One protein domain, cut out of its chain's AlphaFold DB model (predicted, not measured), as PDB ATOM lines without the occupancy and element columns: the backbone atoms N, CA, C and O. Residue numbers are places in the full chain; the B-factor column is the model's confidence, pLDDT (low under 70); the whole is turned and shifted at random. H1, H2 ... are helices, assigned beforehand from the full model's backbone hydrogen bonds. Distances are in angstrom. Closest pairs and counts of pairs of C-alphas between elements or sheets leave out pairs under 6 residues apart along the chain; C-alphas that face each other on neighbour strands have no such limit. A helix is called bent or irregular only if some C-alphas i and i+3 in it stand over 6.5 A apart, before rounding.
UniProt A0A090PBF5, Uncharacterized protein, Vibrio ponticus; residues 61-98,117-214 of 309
ATOM      1  N   ALA A  61      37.142   2.336  37.631       71.19
ATOM      2  CA  ALA A  61      36.431   2.295  38.908       71.19
ATOM      3  C   ALA A  61      35.062   1.623  38.768       71.19
ATOM      4  O   ALA A  61      34.726   0.734  39.544       71.19
ATOM      5  N   GLU A  62      34.302   1.989  37.732       67.88
ATOM      6  CA  GLU A  62      33.018   1.342  37.443       67.88
ATOM      7  C   GLU A  62      33.193  -0.123  37.052       67.88
ATOM      8  O   GLU A  62      32.398  -0.949  37.475       67.88
ATOM      9  N   ASN A  63      34.265  -0.477  36.337       70.12
ATOM     10  CA  ASN A  63      34.555  -1.880  36.030       70.12
ATOM     11  C   ASN A  63      34.854  -2.678  37.305       70.12
ATOM     12  O   ASN A  63      34.387  -3.803  37.440       70.12
ATOM     13  N   GLY A  64      35.594  -2.098  38.257       70.00
ATOM     14  CA  GLY A  64      35.840  -2.705  39.564       70.00
ATOM     15  C   GLY A  64      34.558  -2.854  40.386       70.00
ATOM     16  O   GLY A  64      34.296  -3.926  40.921       70.00
ATOM     17  N   LYS A  65      33.716  -1.813  40.427       73.19
ATOM     18  CA  LYS A  65      32.404  -1.843  41.100       73.19
ATOM     19  C   LYS A  65      31.452  -2.853  40.459       73.19
ATOM     20  O   LYS A  65      30.751  -3.564  41.173       73.19
ATOM     21  N   ALA A  66      31.440  -2.942  39.133       69.19
ATOM     22  CA  ALA A  66      30.646  -3.905  38.382       69.19
ATOM     23  C   ALA A  66      31.155  -5.337  38.580       69.19
ATOM     24  O   ALA A  66      30.348  -6.230  38.814       69.19
ATOM     25  N   ALA A  67      32.472  -5.560  38.568       68.75
ATOM     26  CA  ALA A  67      33.068  -6.858  38.877       68.75
ATOM     27  C   ALA A  67      32.742  -7.291  40.313       68.75
ATOM     28  O   ALA A  67      32.312  -8.419  40.530       68.75
ATOM     29  N   LEU A  68      32.844  -6.374  41.281       70.12
ATOM     30  CA  LEU A  68      32.440  -6.617  42.663       70.12
ATOM     31  C   LEU A  68      30.949  -6.976  42.749       70.12
ATOM     32  O   LEU A  68      30.589  -7.975  43.366       70.12
ATOM     33  N   ARG A  69      30.078  -6.217  42.071       68.12
ATOM     34  CA  ARG A  69      28.643  -6.523  41.974       68.12
ATOM     35  C   ARG A  69      28.404  -7.898  41.343       68.12
ATOM     36  O   ARG A  69      27.575  -8.641  41.844       68.12
ATOM     37  N   SER A  70      29.145  -8.261  40.299       67.19
ATOM     38  CA  SER A  70      29.045  -9.563  39.630       67.19
ATOM     39  C   SER A  70      29.518 -10.725  40.503       67.19
ATOM     40  O   SER A  70      29.083 -11.847  40.276       67.19
ATOM     41  N   ILE A  71      30.397 -10.481  41.475       67.06
ATOM     42  CA  ILE A  71      30.830 -11.490  42.448       67.06
ATOM     43  C   ILE A  71      29.816 -11.598  43.599       67.06
ATOM     44  O   ILE A  71      29.537 -12.696  44.064       67.06
ATOM     45  N   ILE A  72      29.248 -10.472  44.049       62.47
ATOM     46  CA  ILE A  72      28.395 -10.398  45.250       62.47
ATOM     47  C   ILE A  72      26.917 -10.690  44.967       62.47
ATOM     48  O   ILE A  72      26.252 -11.357  45.759       62.47
ATOM     49  N   VAL A  73      26.368 -10.160  43.873       63.78
ATOM     50  CA  VAL A  73      24.930 -10.254  43.579       63.78
ATOM     51  C   VAL A  73      24.477 -11.696  43.344       63.78
ATOM     52  O   VAL A  73      23.423 -12.046  43.881       63.78
ATOM     53  N   PRO A  74      25.225 -12.562  42.625       66.75
ATOM     54  CA  PRO A  74      24.767 -13.927  42.396       66.75
ATOM     55  C   PRO A  74      24.616 -14.739  43.688       66.75
ATOM     56  O   PRO A  74      23.521 -15.249  43.889       66.75
ATOM     57  N   PRO A  75      25.589 -14.799  44.623       64.81
ATOM     58  CA  PRO A  75      25.408 -15.531  45.878       64.81
ATOM     59  C   PRO A  75      24.231 -15.042  46.732       64.81
ATOM     60  O   PRO A  75      23.512 -15.871  47.281       64.81
ATOM     61  N   ILE A  76      23.987 -13.727  46.812       66.19
ATOM     62  CA  ILE A  76      22.843 -13.165  47.560       66.19
ATOM     63  C   ILE A  76      21.516 -13.561  46.904       66.19
ATOM     64  O   ILE A  76      20.565 -13.972  47.571       66.19
ATOM     65  N   SER A  77      21.443 -13.444  45.578       72.94
ATOM     66  CA  SER A  77      20.255 -13.836  44.819       72.94
ATOM     67  C   SER A  77      20.009 -15.347  44.910       72.94
ATOM     68  O   SER A  77      18.880 -15.783  45.140       72.94
ATOM     69  N   MET A  78      21.071 -16.152  44.822       75.62
ATOM     70  CA  MET A  78      21.038 -17.607  44.979       75.62
ATOM     71  C   MET A  78      20.597 -18.003  46.387       75.62
ATOM     72  O   MET A  78      19.733 -18.866  46.520       75.62
ATOM     73  N   SER A  79      21.118 -17.349  47.433       65.81
ATOM     74  CA  SER A  79      20.737 -17.631  48.819       65.81
ATOM     75  C   SER A  79      19.267 -17.325  49.067       65.81
ATOM     76  O   SER A  79      18.554 -18.138  49.649       65.81
ATOM     77  N   LEU A  80      18.791 -16.170  48.590       72.31
ATOM     78  CA  LEU A  80      17.403 -15.748  48.761       72.31
ATOM     79  C   LEU A  80      16.441 -16.647  47.971       72.31
ATOM     80  O   LEU A  80      15.395 -17.034  48.487       72.31
ATOM     81  N   SER A  81      16.817 -17.028  46.749       77.25
ATOM     82  CA  SER A  81      16.032 -17.943  45.914       77.25
ATOM     83  C   SER A  81      15.956 -19.335  46.536       77.25
ATOM     84  O   SER A  81      14.864 -19.878  46.696       77.25
ATOM     85  N   LEU A  82      17.093 -19.891  46.966       78.00
ATOM     86  CA  LEU A  82      17.153 -21.186  47.643       78.00
ATOM     87  C   LEU A  82      16.332 -21.174  48.937       78.00
ATOM     88  O   LEU A  82      15.562 -22.099  49.182       78.00
ATOM     89  N   MET A  83      16.437 -20.107  49.730       74.69
ATOM     90  CA  MET A  83      15.624 -19.907  50.927       74.69
ATOM     91  C   MET A  83      14.129 -19.962  50.592       74.69
ATOM     92  O   MET A  83      13.400 -20.751  51.186       74.69
ATOM     93  N   LEU A  84      13.659 -19.169  49.626       77.25
ATOM     94  CA  LEU A  84      12.243 -19.133  49.245       77.25
ATOM     95  C   LEU A  84      11.739 -20.492  48.738       77.25
ATOM     96  O   LEU A  84      10.625 -20.903  49.080       77.25
ATOM     97  N   VAL A  85      12.559 -21.214  47.972       78.06
ATOM     98  CA  VAL A  85      12.240 -22.563  47.489       78.06
ATOM     99  C   VAL A  85      12.122 -23.541  48.657       78.06
ATOM    100  O   VAL A  85      11.098 -24.214  48.776       78.06
ATOM    101  N   LEU A  86      13.097 -23.572  49.570       73.38
ATOM    102  CA  LEU A  86      13.052 -24.434  50.755       73.38
ATOM    103  C   LEU A  86      11.828 -24.130  51.628       73.38
ATOM    104  O   LEU A  86      11.134 -25.054  52.047       73.38
ATOM    105  N   LEU A  87      11.487 -22.853  51.828       70.69
ATOM    106  CA  LEU A  87      10.273 -22.461  52.550       70.69
ATOM    107  C   LEU A  87       8.992 -22.937  51.858       70.69
ATOM    108  O   LEU A  87       8.025 -23.302  52.528       70.69
ATOM    109  N   THR A  88       8.968 -22.938  50.527       76.12
ATOM    110  CA  THR A  88       7.814 -23.406  49.751       76.12
ATOM    111  C   THR A  88       7.659 -24.922  49.861       76.12
ATOM    112  O   THR A  88       6.556 -25.404  50.121       76.12
ATOM    113  N   PHE A  89       8.762 -25.669  49.763       73.75
ATOM    114  CA  PHE A  89       8.775 -27.123  49.938       73.75
ATOM    115  C   PHE A  89       8.376 -27.553  51.346       73.75
ATOM    116  O   PHE A  89       7.562 -28.456  51.508       73.75
ATOM    117  N   VAL A  90       8.879 -26.863  52.367       71.81
ATOM    118  CA  VAL A  90       8.522 -27.127  53.764       71.81
ATOM    119  C   VAL A  90       7.028 -26.909  54.015       71.81
ATOM    120  O   VAL A  90       6.435 -27.634  54.806       71.81
ATOM    121  N   LYS A  91       6.387 -25.957  53.322       68.19
ATOM    122  CA  LYS A  91       4.947 -25.675  53.461       68.19
ATOM    123  C   LYS A  91       4.026 -26.697  52.778       68.19
ATOM    124  O   LYS A  91       2.859 -26.780  53.157       68.19
ATOM    125  N   LEU A  92       4.504 -27.454  51.789       72.44
ATOM    126  CA  LEU A  92       3.703 -28.436  51.038       72.44
ATOM    127  C   LEU A  92       3.086 -29.552  51.904       72.44
ATOM    128  O   LEU A  92       1.868 -29.727  51.822       72.44
ATOM    129  N   PRO A  93       3.840 -30.277  52.754       68.75
ATOM    130  CA  PRO A  93       3.275 -31.358  53.560       68.75
ATOM    131  C   PRO A  93       2.238 -30.861  54.570       68.75
ATOM    132  O   PRO A  93       1.254 -31.551  54.798       68.75
ATOM    133  N   PHE A  94       2.381 -29.645  55.110       68.62
ATOM    134  CA  PHE A  94       1.370 -29.061  56.001       68.62
ATOM    135  C   PHE A  94       0.040 -28.811  55.301       68.62
ATOM    136  O   PHE A  94      -1.013 -29.090  55.864       68.62
ATOM    137  N   LYS A  95       0.083 -28.293  54.069       67.38
ATOM    138  CA  LYS A  95      -1.126 -28.078  53.268       67.38
ATOM    139  C   LYS A  95      -1.755 -29.397  52.845       67.38
ATOM    140  O   LYS A  95      -2.972 -29.498  52.833       67.38
ATOM    141  N   PHE A  96      -0.933 -30.390  52.520       67.62
ATOM    142  CA  PHE A  96      -1.399 -31.731  52.190       67.62
ATOM    143  C   PHE A  96      -2.069 -32.403  53.393       67.62
ATOM    144  O   PHE A  96      -3.173 -32.916  53.265       67.62
ATOM    145  N   TRP A  97      -1.456 -32.330  54.576       63.41
ATOM    146  CA  TRP A  97      -2.019 -32.895  55.802       63.41
ATOM    147  C   TRP A  97      -3.298 -32.168  56.227       63.41
ATOM    148  O   TRP A  97      -4.285 -32.822  56.524       63.41
ATOM    149  N   ALA A  98      -3.341 -30.835  56.115       65.56
ATOM    150  CA  ALA A  98      -4.564 -30.057  56.322       65.56
ATOM    151  C   ALA A  98      -5.687 -30.388  55.318       65.56
ATOM    152  O   ALA A  98      -6.853 -30.181  55.632       65.56
ATOM    153  N   VAL A 117      -0.529 -25.395  67.124       67.88
ATOM    154  CA  VAL A 117       0.455 -26.405  66.706       67.88
ATOM    155  C   VAL A 117       0.861 -26.223  65.244       67.88
ATOM    156  O   VAL A 117       2.053 -26.205  64.955       67.88
ATOM    157  N   GLY A 118      -0.091 -26.014  64.329       67.38
ATOM    158  CA  GLY A 118       0.208 -25.800  62.904       67.38
ATOM    159  C   GLY A 118       1.108 -24.578  62.643       67.38
ATOM    160  O   GLY A 118       2.176 -24.721  62.039       67.38
ATOM    161  N   PRO A 119       0.741 -23.377  63.135       69.88
ATOM    162  CA  PRO A 119       1.577 -22.182  63.024       69.88
ATOM    163  C   PRO A 119       2.933 -22.319  63.734       69.88
ATOM    164  O   PRO A 119       3.960 -21.957  63.158       69.88
ATOM    165  N   ALA A 120       2.964 -22.872  64.953       73.25
ATOM    166  CA  ALA A 120       4.197 -23.036  65.724       73.25
ATOM    167  C   ALA A 120       5.171 -24.014  65.056       73.25
ATOM    168  O   ALA A 120       6.366 -23.732  64.973       73.25
ATOM    169  N   LEU A 121       4.668 -25.124  64.514       71.06
ATOM    170  CA  LEU A 121       5.472 -26.102  63.788       71.06
ATOM    171  C   LEU A 121       6.007 -25.516  62.474       71.06
ATOM    172  O   LEU A 121       7.169 -25.738  62.149       71.06
ATOM    173  N   SER A 122       5.225 -24.694  61.764       64.75
ATOM    174  CA  SER A 122       5.708 -23.973  60.576       64.75
ATOM    175  C   SER A 122       6.831 -22.984  60.904       64.75
ATOM    176  O   SER A 122       7.763 -22.853  60.110       64.75
ATOM    177  N   VAL A 123       6.748 -22.274  62.033       73.44
ATOM    178  CA  VAL A 123       7.805 -21.356  62.484       73.44
ATOM    179  C   VAL A 123       9.041 -22.142  62.923       73.44
ATOM    180  O   VAL A 123      10.153 -21.795  62.535       73.44
ATOM    181  N   ALA A 124       8.865 -23.246  63.650       74.50
ATOM    182  CA  ALA A 124       9.963 -24.115  64.064       74.50
ATOM    183  C   ALA A 124      10.711 -24.718  62.864       74.50
ATOM    184  O   ALA A 124      11.939 -24.720  62.839       74.50
ATOM    185  N   LEU A 125       9.991 -25.164  61.830       68.94
ATOM    186  CA  LEU A 125      10.594 -25.688  60.602       68.94
ATOM    187  C   LEU A 125      11.289 -24.596  59.775       68.94
ATOM    188  O   LEU A 125      12.340 -24.844  59.190       68.94
ATOM    189  N   MET A 126      10.757 -23.371  59.781       68.50
ATOM    190  CA  MET A 126      11.405 -22.202  59.176       68.50
ATOM    191  C   MET A 126      12.732 -21.866  59.874       68.50
ATOM    192  O   MET A 126      13.731 -21.605  59.206       68.50
ATOM    193  N   ILE A 127      12.766 -21.948  61.208       73.75
ATOM    194  CA  ILE A 127      13.988 -21.792  62.006       73.75
ATOM    195  C   ILE A 127      14.958 -22.949  61.737       73.75
ATOM    196  O   ILE A 127      16.156 -22.714  61.595       73.75
ATOM    197  N   ALA A 128      14.464 -24.182  61.597       75.31
ATOM    198  CA  ALA A 128      15.294 -25.348  61.305       75.31
ATOM    199  C   ALA A 128      16.021 -25.232  59.952       75.31
ATOM    200  O   ALA A 128      17.205 -25.547  59.878       75.31
ATOM    201  N   VAL A 129      15.371 -24.702  58.908       74.88
ATOM    202  CA  VAL A 129      16.007 -24.448  57.596       74.88
ATOM    203  C   VAL A 129      17.193 -23.477  57.700       74.88
ATOM    204  O   VAL A 129      18.168 -23.605  56.960       74.88
ATOM    205  N   PHE A 130      17.151 -22.531  58.641       72.12
ATOM    206  CA  PHE A 130      18.247 -21.593  58.892       72.12
ATOM    207  C   PHE A 130      19.317 -22.146  59.840       72.12
ATOM    208  O   PHE A 130      20.508 -21.965  59.596       72.12
ATOM    209  N   ALA A 131      18.904 -22.813  60.917       72.94
ATOM    210  CA  ALA A 131      19.792 -23.230  61.996       72.94
ATOM    211  C   ALA A 131      20.523 -24.548  61.701       72.94
ATOM    212  O   ALA A 131      21.705 -24.671  62.011       72.94
ATOM    213  N   VAL A 132      19.857 -25.528  61.081       78.19
ATOM    214  CA  VAL A 132      20.429 -26.869  60.861       78.19
ATOM    215  C   VAL A 132      21.680 -26.830  59.972       78.19
ATOM    216  O   VAL A 132      22.680 -27.426  60.372       78.19
ATOM    217  N   PRO A 133      21.716 -26.102  58.837       74.62
ATOM    218  CA  PRO A 133      22.932 -26.022  58.026       74.62
ATOM    219  C   PRO A 133      24.116 -25.400  58.777       74.62
ATOM    220  O   PRO A 133      25.241 -25.876  58.651       74.62
ATOM    221  N   LEU A 134      23.863 -24.381  59.604       72.00
ATOM    222  CA  LEU A 134      24.899 -23.688  60.376       72.00
ATOM    223  C   LEU A 134      25.426 -24.518  61.559       72.00
ATOM    224  O   LEU A 134      26.569 -24.330  61.962       72.00
ATOM    225  N   LEU A 135      24.613 -25.422  62.113       71.56
ATOM    226  CA  LEU A 135      24.978 -26.267  63.257       71.56
ATOM    227  C   LEU A 135      25.607 -27.607  62.847       71.56
ATOM    228  O   LEU A 135      26.418 -28.152  63.590       71.56
ATOM    229  N   VAL A 136      25.222 -28.154  61.691       67.25
ATOM    230  CA  VAL A 136      25.643 -29.492  61.229       67.25
ATOM    231  C   VAL A 136      26.804 -29.419  60.227       67.25
ATOM    232  O   VAL A 136      27.532 -30.394  60.043       67.25
ATOM    233  N   GLY A 137      27.013 -28.276  59.573       59.09
ATOM    234  CA  GLY A 137      28.017 -28.139  58.522       59.09
ATOM    235  C   GLY A 137      29.443 -27.938  59.042       59.09
ATOM    236  O   GLY A 137      29.970 -26.838  58.976       59.09
ATOM    237  N   SER A 138      30.131 -28.997  59.464       59.62
ATOM    238  CA  SER A 138      31.601 -29.003  59.432       59.62
ATOM    239  C   SER A 138      32.045 -29.396  58.021       59.62
ATOM    240  O   SER A 138      32.094 -30.581  57.685       59.62
ATOM    241  N   SER A 139      32.296 -28.415  57.154       53.88
ATOM    242  CA  SER A 139      32.667 -28.671  55.758       53.88
ATOM    243  C   SER A 139      34.183 -28.548  55.565       53.88
ATOM    244  O   SER A 139      34.839 -27.729  56.204       53.88
ATOM    245  N   LYS A 140      34.760 -29.305  54.621       51.22
ATOM    246  CA  LYS A 140      36.177 -29.161  54.213       51.22
ATOM    247  C   LYS A 140      36.543 -27.742  53.729       51.22
ATOM    248  O   LYS A 140      37.718 -27.439  53.549       51.22
ATOM    249  N   PHE A 141      35.549 -26.880  53.497       49.00
ATOM    250  CA  PHE A 141      35.709 -25.491  53.059       49.00
ATOM    251  C   PHE A 141      35.809 -24.485  54.220       49.00
ATOM    252  O   PHE A 141      36.081 -23.317  53.970       49.00
ATOM    253  N   THR A 142      35.606 -24.922  55.468       53.31
ATOM    254  CA  THR A 142      35.756 -24.102  56.687       53.31
ATOM    255  C   THR A 142      36.948 -24.531  57.549       53.31
ATOM    256  O   THR A 142      37.121 -24.024  58.652       53.31
ATOM    257  N   GLU A 143      37.778 -25.468  57.075       61.50
ATOM    258  CA  GLU A 143      39.040 -25.805  57.740       61.50
ATOM    259  C   GLU A 143      40.001 -24.607  57.688       61.50
ATOM    260  O   GLU A 143      40.239 -24.007  56.637       61.50
ATOM    261  N   GLU A 144      40.591 -24.291  58.839       56.19
ATOM    262  CA  GLU A 144      41.396 -23.093  59.135       56.19
ATOM    263  C   GLU A 144      42.640 -22.911  58.231       56.19
ATOM    264  O   GLU A 144      43.309 -21.882  58.274       56.19
ATOM    265  N   LYS A 145      42.967 -23.900  57.383       57.28
ATOM    266  CA  LYS A 145      44.130 -23.900  56.474       57.28
ATOM    267  C   LYS A 145      43.785 -23.993  54.985       57.28
ATOM    268  O   LYS A 145      44.693 -24.118  54.162       57.28
ATOM    269  N   SER A 146      42.507 -23.950  54.614       61.88
ATOM    270  CA  SER A 146      42.115 -23.986  53.205       61.88
ATOM    271  C   SER A 146      42.308 -22.621  52.544       61.88
ATOM    272  O   SER A 146      41.982 -21.581  53.115       61.88
ATOM    273  N   THR A 147      42.796 -22.604  51.302       57.81
ATOM    274  CA  THR A 147      42.917 -21.372  50.501       57.81
ATOM    275  C   THR A 147      41.567 -20.682  50.316       57.81
ATOM    276  O   THR A 147      41.510 -19.459  50.220       57.81
ATOM    277  N   THR A 148      40.477 -21.454  50.332       58.03
ATOM    278  CA  THR A 148      39.105 -20.934  50.271       58.03
ATOM    279  C   THR A 148      38.748 -20.090  51.489       58.03
ATOM    280  O   THR A 148      38.160 -19.032  51.298       58.03
ATOM    281  N   THR A 149      39.185 -20.452  52.696       63.00
ATOM    282  CA  THR A 149      38.952 -19.667  53.920       63.00
ATOM    283  C   THR A 149      39.568 -18.272  53.823       63.00
ATOM    284  O   THR A 149      38.894 -17.289  54.093       63.00
ATOM    285  N   TYR A 150      40.797 -18.147  53.304       65.38
ATOM    286  CA  TYR A 150      41.433 -16.837  53.098       65.38
ATOM    287  C   TYR A 150      40.662 -15.948  52.108       65.38
ATOM    288  O   TYR A 150      40.502 -14.745  52.328       65.38
ATOM    289  N   PHE A 151      40.177 -16.529  51.004       65.25
ATOM    290  CA  PHE A 151      39.346 -15.794  50.048       65.25
ATOM    291  C   PHE A 151      38.005 -15.397  50.663       65.25
ATOM    292  O   PHE A 151      37.563 -14.272  50.452       65.25
ATOM    293  N   LEU A 152      37.386 -16.284  51.439       69.00
ATOM    294  CA  LEU A 152      36.119 -16.025  52.115       69.00
ATOM    295  C   LEU A 152      36.253 -14.952  53.195       69.00
ATOM    296  O   LEU A 152      35.410 -14.068  53.222       69.00
ATOM    297  N   ASP A 153      37.326 -14.947  53.986       69.56
ATOM    298  CA  ASP A 153      37.595 -13.912  54.993       69.56
ATOM    299  C   ASP A 153      37.798 -12.540  54.345       69.56
ATOM    300  O   ASP A 153      37.263 -11.535  54.809       69.56
ATOM    301  N   LYS A 154      38.531 -12.477  53.225       67.75
ATOM    302  CA  LYS A 154      38.720 -11.220  52.480       67.75
ATOM    303  C   LYS A 154      37.439 -10.724  51.819       67.75
ATOM    304  O   LYS A 154      37.213  -9.517  51.709       67.75
ATOM    305  N   VAL A 155      36.602 -11.650  51.372       66.50
ATOM    306  CA  VAL A 155      35.268 -11.368  50.843       66.50
ATOM    307  C   VAL A 155      34.338 -10.917  51.979       66.50
ATOM    308  O   VAL A 155      33.633  -9.931  51.829       66.50
ATOM    309  N   GLU A 156      34.405 -11.528  53.156       65.62
ATOM    310  CA  GLU A 156      33.648 -11.145  54.350       65.62
ATOM    311  C   GLU A 156      34.060  -9.765  54.894       65.62
ATOM    312  O   GLU A 156      33.191  -8.966  55.229       65.62
ATOM    313  N   GLU A 157      35.355  -9.430  54.883       68.94
ATOM    314  CA  GLU A 157      35.891  -8.119  55.290       68.94
ATOM    315  C   GLU A 157      35.459  -6.977  54.346       68.94
ATOM    316  O   GLU A 157      35.432  -5.809  54.735       68.94
ATOM    317  N   SER A 158      35.101  -7.307  53.101       61.59
ATOM    318  CA  SER A 158      34.673  -6.345  52.076       61.59
ATOM    319  C   SER A 158      33.158  -6.316  51.830       61.59
ATOM    320  O   SER A 158      32.679  -5.461  51.080       61.59
ATOM    321  N   ILE A 159      32.387  -7.201  52.473       66.19
ATOM    322  CA  ILE A 159      30.929  -7.312  52.325       66.19
ATOM    323  C   ILE A 159      30.211  -6.825  53.594       66.19
ATOM    324  O   ILE A 159      30.726  -6.875  54.705       66.19
ATOM    325  N   SER A 160      28.975  -6.339  53.433       66.06
ATOM    326  CA  SER A 160      28.095  -6.023  54.567       66.06
ATOM    327  C   SER A 160      27.841  -7.249  55.476       66.06
ATOM    328  O   SER A 160      27.782  -8.373  54.972       66.06
ATOM    329  N   PRO A 161      27.569  -7.071  56.782       67.94
ATOM    330  CA  PRO A 161      27.331  -8.187  57.709       67.94
ATOM    331  C   PRO A 161      26.274  -9.200  57.230       67.94
ATOM    332  O   PRO A 161      26.425 -10.404  57.419       67.94
ATOM    333  N   ALA A 162      25.230  -8.729  56.538       63.06
ATOM    334  CA  ALA A 162      24.180  -9.583  55.983       63.06
ATOM    335  C   ALA A 162      24.658 -10.467  54.814       63.06
ATOM    336  O   ALA A 162      24.228 -11.612  54.689       63.06
ATOM    337  N   GLY A 163      25.555  -9.960  53.963       65.56
ATOM    338  CA  GLY A 163      26.082 -10.714  52.824       65.56
ATOM    339  C   GLY A 163      27.072 -11.802  53.242       65.56
ATOM    340  O   GLY A 163      27.071 -12.878  52.650       65.56
ATOM    341  N   SER A 164      27.846 -11.568  54.308       69.44
ATOM    342  CA  SER A 164      28.667 -12.615  54.926       69.44
ATOM    343  C   SER A 164      27.806 -13.768  55.455       69.44
ATOM    344  O   SER A 164      28.053 -14.931  55.134       69.44
ATOM    345  N   LEU A 165      26.751 -13.448  56.214       72.69
ATOM    346  CA  LEU A 165      25.834 -14.451  56.757       72.69
ATOM    347  C   LEU A 165      25.177 -15.279  55.647       72.69
ATOM    348  O   LEU A 165      25.101 -16.502  55.760       72.69
ATOM    349  N   ALA A 166      24.752 -14.631  54.559       71.00
ATOM    350  CA  ALA A 166      24.194 -15.312  53.395       71.00
ATOM    351  C   ALA A 166      25.212 -16.254  52.730       71.00
ATOM    352  O   ALA A 166      24.889 -17.410  52.461       71.00
ATOM    353  N   LEU A 167      26.448 -15.792  52.513       73.12
ATOM    354  CA  LEU A 167      27.512 -16.589  51.899       73.12
ATOM    355  C   LEU A 167      27.871 -17.805  52.762       73.12
ATOM    356  O   LEU A 167      27.938 -18.925  52.254       73.12
ATOM    357  N   LYS A 168      28.019 -17.605  54.076       76.25
ATOM    358  CA  LYS A 168      28.233 -18.684  55.045       76.25
ATOM    359  C   LYS A 168      27.086 -19.683  55.004       76.25
ATOM    360  O   LYS A 168      27.334 -20.872  54.840       76.25
ATOM    361  N   TRP A 169      25.843 -19.221  55.075       77.62
ATOM    362  CA  TRP A 169      24.683 -20.107  55.026       77.62
ATOM    363  C   TRP A 169      24.625 -20.925  53.725       77.62
ATOM    364  O   TRP A 169      24.428 -22.138  53.793       77.62
ATOM    365  N   VAL A 170      24.877 -20.324  52.554       77.50
ATOM    366  CA  VAL A 170      24.912 -21.048  51.265       77.50
ATOM    367  C   VAL A 170      25.984 -22.133  51.261       77.50
ATOM    368  O   VAL A 170      25.683 -23.270  50.902       77.50
ATOM    369  N   LEU A 171      27.202 -21.819  51.708       76.81
ATOM    370  CA  LEU A 171      28.319 -22.770  51.732       76.81
ATOM    371  C   LEU A 171      28.040 -24.002  52.601       76.81
ATOM    372  O   LEU A 171      28.522 -25.090  52.296       76.81
ATOM    373  N   HIS A 172      27.243 -23.843  53.657       77.12
ATOM    374  CA  HIS A 172      26.855 -24.946  54.535       77.12
ATOM    375  C   HIS A 172      25.610 -25.686  54.027       77.12
ATOM    376  O   HIS A 172      25.479 -26.895  54.209       77.12
ATOM    377  N   THR A 173      24.698 -24.978  53.359       80.94
ATOM    378  CA  THR A 173      23.428 -25.533  52.872       80.94
ATOM    379  C   THR A 173      23.606 -26.321  51.577       80.94
ATOM    380  O   THR A 173      22.999 -27.378  51.402       80.94
ATOM    381  N   GLN A 174      24.458 -25.845  50.668       76.50
ATOM    382  CA  GLN A 174      24.641 -26.434  49.344       76.50
ATOM    383  C   GLN A 174      25.069 -27.917  49.392       76.50
ATOM    384  O   GLN A 174      24.434 -28.708  48.697       76.50
ATOM    385  N   PRO A 175      26.028 -28.359  50.233       78.81
ATOM    386  CA  PRO A 175      26.390 -29.777  50.342       78.81
ATOM    387  C   PRO A 175      25.265 -30.678  50.867       78.81
ATOM    388  O   PRO A 175      25.223 -31.858  50.529       78.81
ATOM    389  N   ILE A 176      24.360 -30.134  51.685       79.31
ATOM    390  CA  ILE A 176      23.235 -30.875  52.274       79.31
ATOM    391  C   ILE A 176      22.110 -31.029  51.244       79.31
ATOM    392  O   ILE A 176      21.534 -32.104  51.097       79.31
ATOM    393  N   VAL A 177      21.808 -29.958  50.507       78.56
ATOM    394  CA  VAL A 177      20.681 -29.915  49.564       78.56
ATOM    395  C   VAL A 177      21.030 -30.547  48.214       78.56
ATOM    396  O   VAL A 177      20.181 -31.200  47.609       78.56
ATOM    397  N   HIS A 178      22.272 -30.408  47.746       80.69
ATOM    398  CA  HIS A 178      22.715 -30.932  46.452       80.69
ATOM    399  C   HIS A 178      22.445 -32.439  46.235       80.69
ATOM    400  O   HIS A 178      21.876 -32.772  45.196       80.69
ATOM    401  N   PRO A 179      22.776 -33.369  47.159       83.62
ATOM    402  CA  PRO A 179      22.494 -34.793  46.951       83.62
ATOM    403  C   PRO A 179      20.990 -35.096  46.901       83.62
ATOM    404  O   PRO A 179      20.561 -35.955  46.134       83.62
ATOM    405  N   ILE A 180      20.177 -34.366  47.671       82.38
ATOM    406  CA  ILE A 180      18.714 -34.503  47.659       82.38
ATOM    407  C   ILE A 180      18.168 -34.074  46.293       82.38
ATOM    408  O   ILE A 180      17.377 -34.796  45.689       82.38
ATOM    409  N   GLY A 181      18.636 -32.929  45.785       80.12
ATOM    410  CA  GLY A 181      18.278 -32.424  44.460       80.12
ATOM    411  C   GLY A 181      18.701 -33.365  43.332       80.12
ATOM    412  O   GLY A 181      17.888 -33.666  42.467       80.12
ATOM    413  N   ALA A 182      19.928 -33.892  43.369       84.12
ATOM    414  CA  ALA A 182      20.434 -34.816  42.352       84.12
ATOM    415  C   ALA A 182      19.623 -36.122  42.284       84.12
ATOM    416  O   ALA A 182      19.306 -36.604  41.199       84.12
ATOM    417  N   ASN A 183      19.231 -36.670  43.439       85.88
ATOM    418  CA  ASN A 183      18.389 -37.868  43.497       85.88
ATOM    419  C   ASN A 183      16.976 -37.609  42.956       85.88
ATOM    420  O   ASN A 183      16.403 -38.451  42.266       85.88
ATOM    421  N   LEU A 184      16.416 -36.436  43.256       83.31
ATOM    422  CA  LEU A 184      15.118 -36.007  42.745       83.31
ATOM    423  C   LEU A 184      15.156 -35.803  41.220       83.31
ATOM    424  O   LEU A 184      14.254 -36.242  40.505       83.31
ATOM    425  N   ASP A 185      16.219 -35.179  40.716       84.69
ATOM    426  CA  ASP A 185      16.417 -34.916  39.293       84.69
ATOM    427  C   ASP A 185      16.658 -36.197  38.485       84.69
ATOM    428  O   ASP A 185      16.127 -36.340  37.386       84.69
ATOM    429  N   ALA A 186      17.351 -37.187  39.058       86.06
ATOM    430  CA  ALA A 186      17.498 -38.504  38.441       86.06
ATOM    431  C   ALA A 186      16.140 -39.170  38.146       86.06
ATOM    432  O   ALA A 186      16.005 -39.896  37.159       86.06
ATOM    433  N   SER A 187      15.125 -38.905  38.976       86.44
ATOM    434  CA  SER A 187      13.768 -39.424  38.785       86.44
ATOM    435  C   SER A 187      12.906 -38.537  37.885       86.44
ATOM    436  O   SER A 187      12.178 -39.063  37.045       86.44
ATOM    437  N   MET A 188      12.967 -37.213  38.050       87.31
ATOM    438  CA  MET A 188      12.030 -36.281  37.406       87.31
ATOM    439  C   MET A 188      12.589 -35.535  36.185       87.31
ATOM    440  O   MET A 188      11.815 -34.886  35.484       87.31
ATOM    441  N   LYS A 189      13.895 -35.633  35.898       88.94
ATOM    442  CA  LYS A 189      14.586 -34.989  34.760       88.94
ATOM    443  C   LYS A 189      14.284 -33.489  34.621       88.94
ATOM    444  O   LYS A 189      14.147 -32.960  33.516       88.94
ATOM    445  N   ILE A 190      14.174 -32.801  35.753       84.81
ATOM    446  CA  ILE A 190      13.807 -31.385  35.838       84.81
ATOM    447  C   ILE A 190      14.888 -30.518  35.180       84.81
ATOM    448  O   ILE A 190      14.551 -29.569  34.471       84.81
ATOM    449  N   THR A 191      16.167 -30.871  35.341       82.69
ATOM    450  CA  THR A 191      17.297 -30.146  34.739       82.69
ATOM    451  C   THR A 191      17.249 -30.201  33.216       82.69
ATOM    452  O   THR A 191      17.305 -29.160  32.569       82.69
ATOM    453  N   GLN A 192      17.030 -31.384  32.629       86.38
ATOM    454  CA  GLN A 192      16.903 -31.527  31.171       86.38
ATOM    455  C   GLN A 192      15.720 -30.732  30.609       86.38
ATOM    456  O   GLN A 192      15.807 -30.158  29.524       86.38
ATOM    457  N   TRP A 193      14.595 -30.695  31.325       91.19
ATOM    458  CA  TRP A 193      13.456 -29.872  30.922       91.19
ATOM    459  C   TRP A 193      13.791 -28.373  30.965       91.19
ATOM    460  O   TRP A 193      13.445 -27.641  30.034       91.19
ATOM    461  N   PHE A 194      14.491 -27.923  32.010       85.69
ATOM    462  CA  PHE A 194      14.918 -26.534  32.165       85.69
ATOM    463  C   PHE A 194      15.906 -26.104  31.070       85.69
ATOM    464  O   PHE A 194      15.684 -25.070  30.441       85.69
ATOM    465  N   GLU A 195      16.939 -26.906  30.801       84.75
ATOM    466  CA  GLU A 195      17.932 -26.664  29.740       84.75
ATOM    467  C   GLU A 195      17.249 -26.491  28.376       84.75
ATOM    468  O   GLU A 195      17.426 -25.489  27.685       84.75
ATOM    469  N   ASN A 196      16.356 -27.418  28.028       87.56
ATOM    470  CA  ASN A 196      15.701 -27.412  26.722       87.56
ATOM    471  C   ASN A 196      14.657 -26.294  26.545       87.56
ATOM    472  O   ASN A 196      14.327 -25.953  25.410       87.56
ATOM    473  N   THR A 197      14.117 -25.737  27.636       85.94
ATOM    474  CA  THR A 197      12.945 -24.839  27.572       85.94
ATOM    475  C   THR A 197      13.237 -23.414  28.044       85.94
ATOM    476  O   THR A 197      12.755 -22.453  27.445       85.94
ATOM    477  N   LEU A 198      13.998 -23.252  29.127       83.19
ATOM    478  CA  LEU A 198      14.149 -21.983  29.849       83.19
ATOM    479  C   LEU A 198      15.558 -21.388  29.765       83.19
ATOM    480  O   LEU A 198      15.703 -20.175  29.916       83.19
ATOM    481  N   GLU A 199      16.587 -22.185  29.472       84.56
ATOM    482  CA  GLU A 199      17.967 -21.690  29.407       84.56
ATOM    483  C   GLU A 199      18.147 -20.614  28.329       84.56
ATOM    484  O   GLU A 199      18.692 -19.537  28.586       84.56
ATOM    485  N   HIS A 200      17.626 -20.863  27.127       86.31
ATOM    486  CA  HIS A 200      17.754 -19.930  26.013       86.31
ATOM    487  C   HIS A 200      17.103 -18.553  26.271       86.31
ATOM    488  O   HIS A 200      17.799 -17.542  26.123       86.31
ATOM    489  N   PRO A 201      15.819 -18.451  26.683       85.62
ATOM    490  CA  PRO A 201      15.197 -17.153  26.944       85.62
ATOM    491  C   PRO A 201      15.844 -16.406  28.118       85.62
ATOM    492  O   PRO A 201      16.010 -15.186  28.041       85.62
ATOM    493  N   ILE A 202      16.270 -17.112  29.172       82.44
ATOM    494  CA  ILE A 202      16.982 -16.497  30.301       82.44
ATOM    495  C   ILE A 202      18.335 -15.942  29.840       82.44
ATOM    496  O   ILE A 202      18.670 -14.808  30.171       82.44
ATOM    497  N   GLY A 203      19.082 -16.685  29.020       81.50
ATOM    498  CA  GLY A 203      20.375 -16.239  28.500       81.50
ATOM    499  C   GLY A 203      20.285 -14.996  27.607       81.50
ATOM    500  O   GLY A 203      21.190 -14.159  27.610       81.50
ATOM    501  N   VAL A 204      19.195 -14.830  26.852       85.31
ATOM    502  CA  VAL A 204      18.944 -13.604  26.072       85.31
ATOM    503  C   VAL A 204      18.641 -12.423  26.996       85.31
ATOM    504  O   VAL A 204      19.206 -11.344  26.809       85.31
ATOM    505  N   MET A 205      17.803 -12.630  28.013       83.25
ATOM    506  CA  MET A 205      17.498 -11.606  29.013       83.25
ATOM    507  C   MET A 205      18.743 -11.174  29.789       83.25
ATOM    508  O   MET A 205      18.959  -9.978  29.961       83.25
ATOM    509  N   ASP A 206      19.592 -12.119  30.191       73.62
ATOM    510  CA  ASP A 206      20.830 -11.827  30.914       73.62
ATOM    511  C   ASP A 206      21.777 -10.963  30.070       73.62
ATOM    512  O   ASP A 206      22.269  -9.941  30.537       73.62
ATOM    513  N   LYS A 207      21.935 -11.265  28.773       77.50
ATOM    514  CA  LYS A 207      22.725 -10.422  27.856       77.50
ATOM    515  C   LYS A 207      22.205  -8.986  27.768       77.50
ATOM    516  O   LYS A 207      23.011  -8.059  27.722       77.50
ATOM    517  N   LEU A 208      20.886  -8.795  27.744       78.75
ATOM    518  CA  LEU A 208      20.262  -7.470  27.670       78.75
ATOM    519  C   LEU A 208      20.416  -6.696  28.985       78.75
ATOM    520  O   LEU A 208      20.839  -5.541  28.980       78.75
ATOM    521  N   VAL A 209      20.139  -7.348  30.114       75.06
ATOM    522  CA  VAL A 209      20.278  -6.756  31.451       75.06
ATOM    523  C   VAL A 209      21.740  -6.411  31.736       75.06
ATOM    524  O   VAL A 209      22.033  -5.312  32.198       75.06
ATOM    525  N   MET A 210      22.681  -7.295  31.401       63.50
ATOM    526  CA  MET A 210      24.113  -7.056  31.593       63.50
ATOM    527  C   MET A 210      24.656  -5.946  30.690       63.50
ATOM    528  O   MET A 210      25.558  -5.221  31.110       63.50
ATOM    529  N   ALA A 211      24.112  -5.781  29.480       67.25
ATOM    530  CA  ALA A 211      24.460  -4.669  28.599       67.25
ATOM    531  C   ALA A 211      23.972  -3.316  29.147       67.25
ATOM    532  O   ALA A 211      24.701  -2.329  29.057       67.25
ATOM    533  N   GLU A 212      22.786  -3.278  29.761       66.12
ATOM    534  CA  GLU A 212      22.232  -2.070  30.392       66.12
ATOM    535  C   GLU A 212      22.951  -1.727  31.708       66.12
ATOM    536  O   GLU A 212      23.257  -0.568  31.987       66.12
ATOM    537  N   LEU A 213      23.293  -2.741  32.509       62.59
ATOM    538  CA  LEU A 213      24.043  -2.566  33.756       62.59
ATOM    539  C   LEU A 213      25.510  -2.170  33.518       62.59
ATOM    540  O   LEU A 213      26.105  -1.526  34.386       62.59
ATOM    541  N   ASN A 214      26.082  -2.529  32.362       57.50
ATOM    542  CA  ASN A 214      27.444  -2.190  31.946       57.50
ATOM    543  C   ASN A 214      27.438  -1.392  30.627       57.50
ATOM    544  O   ASN A 214      27.858  -1.919  29.588       57.50
TER     545      ASN A 214
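Overview. This is residues 61 to 98 and 117 to 214 of the 309 residues of an uncharacterized protein of Vibrio ponticus (UniProt A0A090PBF5). One long helix, H1, runs the full length of the model, and the bent helices H4 and H5 wrap round it in turn as an open horseshoe: H4a crosses H1 on one side, H4b turns past it, and H5 folds back over the opposite side with a gap between it and H1. H2 crosses H1 at a steep tilt and meets H4a near their ends as a corner, H2 and H3 lie on the H4a side of H1, and H3 meets H4a at a corner by their link; residues 183 to 189 and 192 to 209 of the horseshoe stand free. The printed part has 136 residues with five named helices, in the order H1, H2, H3, H4, H5, and no named strand; the class is all helix. The whole is loose, with a radius of gyration of the C-alphas of 18.0 A and spans of 55, 41 and 28 A.

Along the chain. H1, residues 61 to 98, is the longest helix, 55.0 A from C-alpha 61 at (36.431, 2.295, 38.908) to C-alpha 98 at (-4.564, -30.057, 56.322). It is irregular, but only just: C-alphas 90 and 93 are 6.7 A apart. H2, residues 117 to 136, is 26.0 A long and has a kink of 38 degrees near residue 130; it is also only just irregular, with C-alphas 130 and 133 at 6.51 A. H3, residues 147 to 158, measures 17.2 A. H4, residues 161 to 188, was assigned as one helix by its hydrogen bonds but is bent, with C-alphas 176 and 179 at 6.7 A; its arms are H4a, residues 161 to 176, 23.7 A long, and H4b, residues 179 to 188, 14.2 A long. H5, residues 190 to 213, was likewise assigned as one helix but is bent, with C-alphas 197 and 200 at 7.0 A; its arms are H5a, residues 190 to 197, 10.6 A long, and H5b, residues 200 to 213, 20.0 A long, ending with C-alpha 213 at (24.043, -2.566, 33.756).

Arrangement. H1 touches H4a with its residues 72 to 79 alone, at a steep tilt of 56 degrees, the same way; the closest C-alphas are those of Ser 79 and Val 170, 5.9 A apart. H1 touches H2 with its residues 86 to 94 alone, at a steep tilt of 43 degrees, opposite ways, and the C-alphas of Leu 87 and Met 126 are the closest at 6.7 A. H2, with residues 130 to 134 alone, touches H4a about perpendicular at 88 degrees, where the closest C-alphas, those of Pro 133 and Thr 173, are 5.2 A apart. These three pairs include no shallow tilt: the helix packing is mostly crossed. H3 and H4a only just touch, with 3 pairs of C-alphas within 8 A, and only at the corner by their link; the C-alphas of Glu 156 and Ser 164 are the closest at 5.2 A. H4a and H4b stand at a steep tilt of 60 degrees. H4b and H5a are close but not clearly touching, the closest C-alphas being those of Asp 185 and Thr 191 at 6.7 A. H5a and H5b are about perpendicular at 73 degrees. H1 and H5b are only just apart, with 8.2 A between their closest C-alphas. H3, H5a and H5b have every O i to N i+4 pair within hydrogen-bond range; H1 has 30 of 34, H2 13 of 16, H4a 10 of 12 and H4b 5 of 6.

Size, cuts and confidence. The two C-alphas farthest apart are those of Ala 61 and Ala 98, at 55.0 A. Residues 99 to 116 are cut out between H1 and H2, and C-alphas 98 and 117 are 12.1 A apart across the cut. Of the links that are printed whole, H3 to H4 and H4 to H5 are tight, and H2 to H3 is short. The mean pLDDT of the printed part is 72.3; 59 residues are under 70, among them residues 136 to 164 and 210 to 214.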